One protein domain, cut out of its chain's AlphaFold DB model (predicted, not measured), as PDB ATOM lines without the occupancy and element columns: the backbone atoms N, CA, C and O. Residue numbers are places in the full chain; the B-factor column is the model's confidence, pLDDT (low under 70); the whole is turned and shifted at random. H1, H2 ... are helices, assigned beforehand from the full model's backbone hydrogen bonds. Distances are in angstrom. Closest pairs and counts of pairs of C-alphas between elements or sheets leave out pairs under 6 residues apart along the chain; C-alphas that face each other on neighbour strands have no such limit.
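Overview. This is residues 106 to 155 of the 160 residues of the protein "Hypothetical protein" of Rhizochromulina marina (UniProt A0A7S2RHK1). The long helix H3 and the shorter H1 form the two arms of an L, with the tiny helix H2 at the corner. Residues 139 to 155, of which 139 to 150 belong to H3, stick out free and make much of the length. The printed part has 50 residues with three named helices, H1, H2, H3 in chain order, and no named strand: all helix. It is loose, with a radius of gyration of the C-alphas of 13.7 A and spans of 43 by 21 by 18 A.

Along the chain. H3, residues 128 to 150, is 33.8 A long and ends at C-alpha 150 (278.078, 222.792, 263.817). H2 is residues 122 to 125. H1, residues 106 to 120, begins at C-alpha 106 (263.492, 215.760, 282.259) and is 21.1 A long.

Arrangement. H3, with residues 130 to 134 alone, touches H2 only at the corner; the closest C-alphas, of Asn 130 and Leu 124, are 5.2 A apart. H1, with residues 117 to 118 alone, only just touches H2, only at the corner, with 3 pairs of C-alphas within 8 A; the closest, of Cys 118 and Leu 124, are 5.7 A apart. H1 and H3 are near each other. Every O i to N i+4 pair is within hydrogen-bond range in H1 and H3; H2 is too short for one.

Size, cuts and confidence. The C-alphas farthest apart, of Asp 127 and Ala 155, are 44.5 A apart. The printed part has no cut, and both links are tight. The pLDDT is under 70 at residues 152 to 155.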
ATOM      1  N   GLU A 106     262.426 216.443 283.014       92.44
ATOM      2  CA  GLU A 106     263.492 215.760 282.259       92.44
ATOM      3  C   GLU A 106     263.516 214.224 282.440       92.44
ATOM      4  O   GLU A 106     263.635 213.521 281.433       92.44
ATOM      5  N   PRO A 107     263.367 213.655 283.658       94.19
ATOM      6  CA  PRO A 107     263.236 212.206 283.816       94.19
ATOM      7  C   PRO A 107     262.018 211.622 283.088       94.19
ATOM      8  O   PRO A 107     262.137 210.578 282.450       94.19
ATOM      9  N   GLU A 108     260.868 212.302 283.132       95.25
ATOM     10  CA  GLU A 108     259.653 211.862 282.433       95.25
ATOM     11  C   GLU A 108     259.830 211.906 280.915       95.25
ATOM     12  O   GLU A 108     259.466 210.948 280.239       95.25
ATOM     13  N   ARG A 109     260.452 212.960 280.369       93.75
ATOM     14  CA  ARG A 109     260.761 213.069 278.931       93.75
ATOM     15  C   ARG A 109     261.610 211.898 278.455       93.75
ATOM     16  O   ARG A 109     261.299 211.294 277.434       93.75
ATOM     17  N   LYS A 110     262.661 211.551 279.208       90.38
ATOM     18  CA  LYS A 110     263.532 210.407 278.892       90.38
ATOM     19  C   LYS A 110     262.765 209.087 278.921       90.38
ATOM     20  O   LYS A 110     262.888 208.302 277.988       90.38
ATOM     21  N   ALA A 111     261.954 208.867 279.955       91.62
ATOM     22  CA  ALA A 111     261.143 207.657 280.072       91.62
ATOM     23  C   ALA A 111     260.115 207.541 278.932       91.62
ATOM     24  O   ALA A 111     259.988 206.483 278.322       91.62
ATOM     25  N   LEU A 112     259.418 208.630 278.598       92.94
ATOM     26  CA  LEU A 112     258.448 208.671 277.502       92.94
ATOM     27  C   LEU A 112     259.120 208.471 276.138       92.94
ATOM     28  O   LEU A 112     258.608 207.711 275.321       92.94
ATOM     29  N   GLN A 113     260.276 209.097 275.901       89.75
ATOM     30  CA  GLN A 113     261.046 208.883 274.673       89.75
ATOM     31  C   GLN A 113     261.483 207.422 274.537       89.75
ATOM     32  O   GLN A 113     261.338 206.847 273.462       89.75
ATOM     33  N   PHE A 114     261.953 206.805 275.623       89.12
ATOM     34  CA  PHE A 114     262.296 205.386 275.625       89.12
ATOM     35  C   PHE A 114     261.089 204.512 275.267       89.12
ATOM     36  O   PHE A 114     261.211 203.625 274.427       89.12
ATOM     37  N   LEU A 115     259.907 204.794 275.828       89.81
ATOM     38  CA  LEU A 115     258.681 204.069 275.480       89.81
ATOM     39  C   LEU A 115     258.329 204.203 273.992       89.81
ATOM     40  O   LEU A 115     257.990 203.203 273.362       89.81
ATOM     41  N   PHE A 116     258.432 205.403 273.412       87.62
ATOM     42  CA  PHE A 116     258.212 205.590 271.974       87.62
ATOM     43  C   PHE A 116     259.230 204.838 271.124       87.62
ATOM     44  O   PHE A 116     258.849 204.213 270.134       87.62
ATOM     45  N   ASP A 117     260.498 204.855 271.525       86.88
ATOM     46  CA  ASP A 117     261.553 204.140 270.819       86.88
ATOM     47  C   ASP A 117     261.314 202.621 270.886       86.88
ATOM     48  O   ASP A 117     261.467 201.949 269.872       86.88
ATOM     49  N   CYS A 118     260.825 202.086 272.011       87.50
ATOM     50  CA  CYS A 118     260.432 200.675 272.139       87.50
ATOM     51  C   CYS A 118     259.205 200.311 271.290       87.50
ATOM     52  O   CYS A 118     259.088 199.186 270.816       87.50
ATOM     53  N   ILE A 119     258.265 201.239 271.099       87.19
ATOM     54  CA  ILE A 119     257.126 201.019 270.195       87.19
ATOM     55  C   ILE A 119     257.607 200.975 268.738       87.19
ATOM     56  O   ILE A 119     257.109 200.170 267.952       87.19
ATOM     57  N   ALA A 120     258.562 201.835 268.377       85.81
ATOM     58  CA  ALA A 120     259.145 201.876 267.040       85.81
ATOM     59  C   ALA A 120     260.067 200.675 266.762       85.81
ATOM     60  O   ALA A 120     260.080 200.162 265.642       85.81
ATOM     61  N   ASP A 121     260.805 200.221 267.774       86.38
ATOM     62  CA  ASP A 121     261.685 199.057 267.737       86.38
ATOM     63  C   ASP A 121     261.496 198.186 268.996       86.38
ATOM     64  O   ASP A 121     262.177 198.377 270.010       86.38
ATOM     65  N   PRO A 122     260.583 197.197 268.944       85.31
ATOM     66  CA  PRO A 122     260.312 196.311 270.076       85.31
ATOM     67  C   PRO A 122     261.515 195.489 270.552       85.31
ATOM     68  O   PRO A 122     261.516 195.038 271.696       85.31
ATOM     69  N   ASN A 123     262.559 195.324 269.728       85.94
ATOM     70  CA  ASN A 123     263.750 194.552 270.102       85.94
ATOM     71  C   ASN A 123     264.535 195.208 271.254       85.94
ATOM     72  O   ASN A 123     265.318 194.544 271.936       85.94
ATOM     73  N   LEU A 124     264.320 196.505 271.506       82.50
ATOM     74  CA  LEU A 124     265.005 197.259 272.561       82.50
ATOM     75  C   LEU A 124     264.748 196.719 273.976       82.50
ATOM     76  O   LEU A 124     265.571 196.943 274.860       82.50
ATOM     77  N   VAL A 125     263.640 196.005 274.191       81.69
ATOM     78  CA  VAL A 125     263.248 195.462 275.506       81.69
ATOM     79  C   VAL A 125     263.380 193.944 275.610       81.69
ATOM     80  O   VAL A 125     263.001 193.368 276.627       81.69
ATOM     81  N   GLU A 126     263.911 193.281 274.581       82.25
ATOM     82  CA  GLU A 126     264.078 191.823 274.590       82.25
ATOM     83  C   GLU A 126     265.271 191.355 275.443       82.25
ATOM     84  O   GLU A 126     265.253 190.232 275.948       82.25
ATOM     85  N   ASP A 127     266.285 192.207 275.636       81.38
ATOM     86  CA  ASP A 127     267.506 191.912 276.400       81.38
ATOM     87  C   ASP A 127     267.966 193.159 277.181       81.38
ATOM     88  O   ASP A 127     267.965 194.272 276.650       81.38
ATOM     89  N   GLU A 128     268.410 192.988 278.431       77.50
ATOM     90  CA  GLU A 128     269.012 194.061 279.239       77.50
ATOM     91  C   GLU A 128     270.223 194.706 278.540       77.50
ATOM     92  O   GLU A 128     270.452 195.912 278.674       77.50
ATOM     93  N   ALA A 129     270.968 193.940 277.736       79.81
ATOM     94  CA  ALA A 129     272.056 194.467 276.919       79.81
ATOM     95  C   ALA A 129     271.567 195.507 275.893       79.81
ATOM     96  O   ALA A 129     272.276 196.480 275.621       79.81
ATOM     97  N   ASN A 130     270.350 195.357 275.362       80.25
ATOM     98  CA  ASN A 130     269.778 196.284 274.383       80.25
ATOM     99  C   ASN A 130     269.386 197.617 275.030       80.25
ATOM    100  O   ASN A 130     269.574 198.667 274.417       80.25
ATOM    101  N   ILE A 131     268.942 197.594 276.290       76.94
ATOM    102  CA  ILE A 131     268.646 198.806 277.069       76.94
ATOM    103  C   ILE A 131     269.934 199.595 277.342       76.94
ATOM    104  O   ILE A 131     269.968 200.814 277.183       76.94
ATOM    105  N   PHE A 132     271.035 198.918 277.680       77.75
ATOM    106  CA  PHE A 132     272.326 199.596 277.842       77.75
ATOM    107  C   PHE A 132     272.828 200.215 276.525       77.75
ATOM    108  O   PHE A 132     273.316 201.348 276.501       77.75
ATOM    109  N   MET A 133     272.686 199.493 275.409       74.81
ATOM    110  CA  MET A 133     273.042 200.009 274.082       74.81
ATOM    111  C   MET A 133     272.149 201.181 273.663       74.81
ATOM    112  O   MET A 133     272.631 202.110 273.016       74.81
ATOM    113  N   TYR A 134     270.874 201.180 274.060       80.38
ATOM    114  CA  TYR A 134     269.955 202.289 273.825       80.38
ATOM    115  C   TYR A 134     270.471 203.599 274.424       80.38
ATOM    116  O   TYR A 134     270.522 204.606 273.717       80.38
ATOM    117  N   ASP A 135     270.913 203.590 275.684       76.44
ATOM    118  CA  ASP A 135     271.446 204.790 276.337       76.44
ATOM    119  C   ASP A 135     272.674 205.338 275.592       76.44
ATOM    120  O   ASP A 135     272.807 206.550 275.391       76.44
ATOM    121  N   GLN A 136     273.545 204.446 275.104       75.12
ATOM    122  CA  GLN A 136     274.699 204.826 274.283       75.12
ATOM    123  C   GLN A 136     274.270 205.427 272.936       75.12
ATOM    124  O   GLN A 136     274.813 206.448 272.510       75.12
ATOM    125  N   LEU A 137     273.274 204.833 272.273       74.31
ATOM    126  CA  LEU A 137     272.729 205.333 271.009       74.31
ATOM    127  C   LEU A 137     272.033 206.684 271.184       74.31
ATOM    128  O   LEU A 137     272.215 207.568 270.350       74.31
ATOM    129  N   ALA A 138     271.262 206.877 272.254       76.12
ATOM    130  CA  ALA A 138     270.589 208.139 272.545       76.12
ATOM    131  C   ALA A 138     271.602 209.280 272.734       76.12
ATOM    132  O   ALA A 138     271.431 210.362 272.163       76.12
ATOM    133  N   GLN A 139     272.695 209.013 273.456       74.31
ATOM    134  CA  GLN A 139     273.809 209.945 273.606       74.31
ATOM    135  C   GLN A 139     274.513 210.212 272.263       74.31
ATOM    136  O   GLN A 139     274.706 211.370 271.888       74.31
ATOM    137  N   GLY A 140     274.805 209.165 271.485       74.44
ATOM    138  CA  GLY A 140     275.434 209.291 270.167       74.44
ATOM    139  C   GLY A 140     274.577 210.043 269.140       74.44
ATOM    140  O   GLY A 140     275.106 210.814 268.342       74.44
ATOM    141  N   ARG A 141     273.242 209.896 269.173       75.12
ATOM    142  CA  ARG A 141     272.317 210.677 268.328       75.12
ATOM    143  C   ARG A 141     272.419 212.164 268.634       75.12
ATOM    144  O   ARG A 141     272.454 212.968 267.705       75.12
ATOM    145  N   LYS A 142     272.482 212.530 269.916       74.44
ATOM    146  CA  LYS A 142     272.640 213.925 270.335       74.44
ATOM    147  C   LYS A 142     273.942 214.514 269.789       74.44
ATOM    148  O   LYS A 142     273.905 215.543 269.126       74.44
ATOM    149  N   GLU A 143     275.056 213.812 269.986       78.06
ATOM    150  CA  GLU A 143     276.376 214.221 269.486       78.06
ATOM    151  C   GLU A 143     276.407 214.330 267.957       78.06
ATOM    152  O   GLU A 143     276.957 215.283 267.403       78.06
ATOM    153  N   TYR A 144     275.757 213.397 267.256       75.88
ATOM    154  CA  TYR A 144     275.605 213.462 265.808       75.88
ATOM    155  C   TYR A 144     274.857 214.727 265.376       75.88
ATOM    156  O   TYR A 144     275.355 215.447 264.510       75.88
ATOM    157  N   TYR A 145     273.699 215.030 265.971       72.88
ATOM    158  CA  TYR A 145     272.947 216.238 265.621       72.88
ATOM    159  C   TYR A 145     273.735 217.511 265.921       72.88
ATOM    160  O   TYR A 145     273.769 218.392 265.063       72.88
ATOM    161  N   ASP A 146     274.409 217.579 267.070       78.19
ATOM    162  CA  ASP A 146     275.288 218.698 267.411       78.19
ATOM    163  C   ASP A 146     276.385 218.871 266.339       78.19
ATOM    164  O   ASP A 146     276.537 219.964 265.797       78.19
ATOM    165  N   SER A 147     277.049 217.787 265.913       78.94
ATOM    166  CA  SER A 147     278.094 217.840 264.873       78.94
ATOM    167  C   SER A 147     277.571 218.249 263.488       78.94
ATOM    168  O   SER A 147     278.203 219.040 262.782       78.94
ATOM    169  N   VAL A 148     276.396 217.744 263.087       78.00
ATOM    170  CA  VAL A 148     275.755 218.109 261.816       78.00
ATOM    171  C   VAL A 148     275.428 219.588 261.829       78.00
ATOM    172  O   VAL A 148     275.702 220.277 260.850       78.00
ATOM    173  N   LEU A 149     274.860 220.072 262.934       74.69
ATOM    174  CA  LEU A 149     274.505 221.466 263.089       74.69
ATOM    175  C   LEU A 149     275.758 222.332 263.096       74.69
ATOM    176  O   LEU A 149     275.798 223.263 262.313       74.69
ATOM    177  N   GLU A 150     276.805 222.045 263.865       77.56
ATOM    178  CA  GLU A 150     278.078 222.792 263.817       77.56
ATOM    179  C   GLU A 150     278.648 222.932 262.394       77.56
ATOM    180  O   GLU A 150     279.149 223.998 262.038       77.56
ATOM    181  N   GLY A 151     278.491 221.904 261.552       71.38
ATOM    182  CA  GLY A 151     278.921 221.916 260.153       71.38
ATOM    183  C   GLY A 151     278.016 222.676 259.172       71.38
ATOM    184  O   GLY A 151     278.413 222.870 258.020       71.38
ATOM    185  N   LEU A 152     276.811 223.106 259.570       69.38
ATOM    186  CA  LEU A 152     275.915 223.860 258.687       69.38
ATOM    187  C   LEU A 152     276.382 225.315 258.519       69.38
ATOM    188  O   LEU A 152     276.667 225.978 259.524       69.38
ATOM    189  N   PRO A 153     276.377 225.861 257.284       62.84
ATOM    190  CA  PRO A 153     276.714 227.259 257.048       62.84
ATOM    191  C   PRO A 153     275.803 228.175 257.874       62.84
ATOM    192  O   PRO A 153     274.592 227.961 257.959       62.84
ATOM    193  N   LEU A 154     276.396 229.188 258.508       60.94
ATOM    194  CA  LEU A 154     275.641 230.224 259.211       60.94
ATOM    195  C   LEU A 154     274.768 230.968 258.197       60.94
ATOM    196  O   LEU A 154     275.229 231.288 257.098       60.94
ATOM    197  N   ALA A 155     273.512 231.235 258.563       58.34
ATOM    198  CA  ALA A 155     272.611 232.013 257.725       58.34
ATOM    199  C   ALA A 155     273.270 233.360 257.400       58.34
ATOM    200  O   ALA A 155     273.712 234.079 258.300       58.34
TER     201      ALA A 155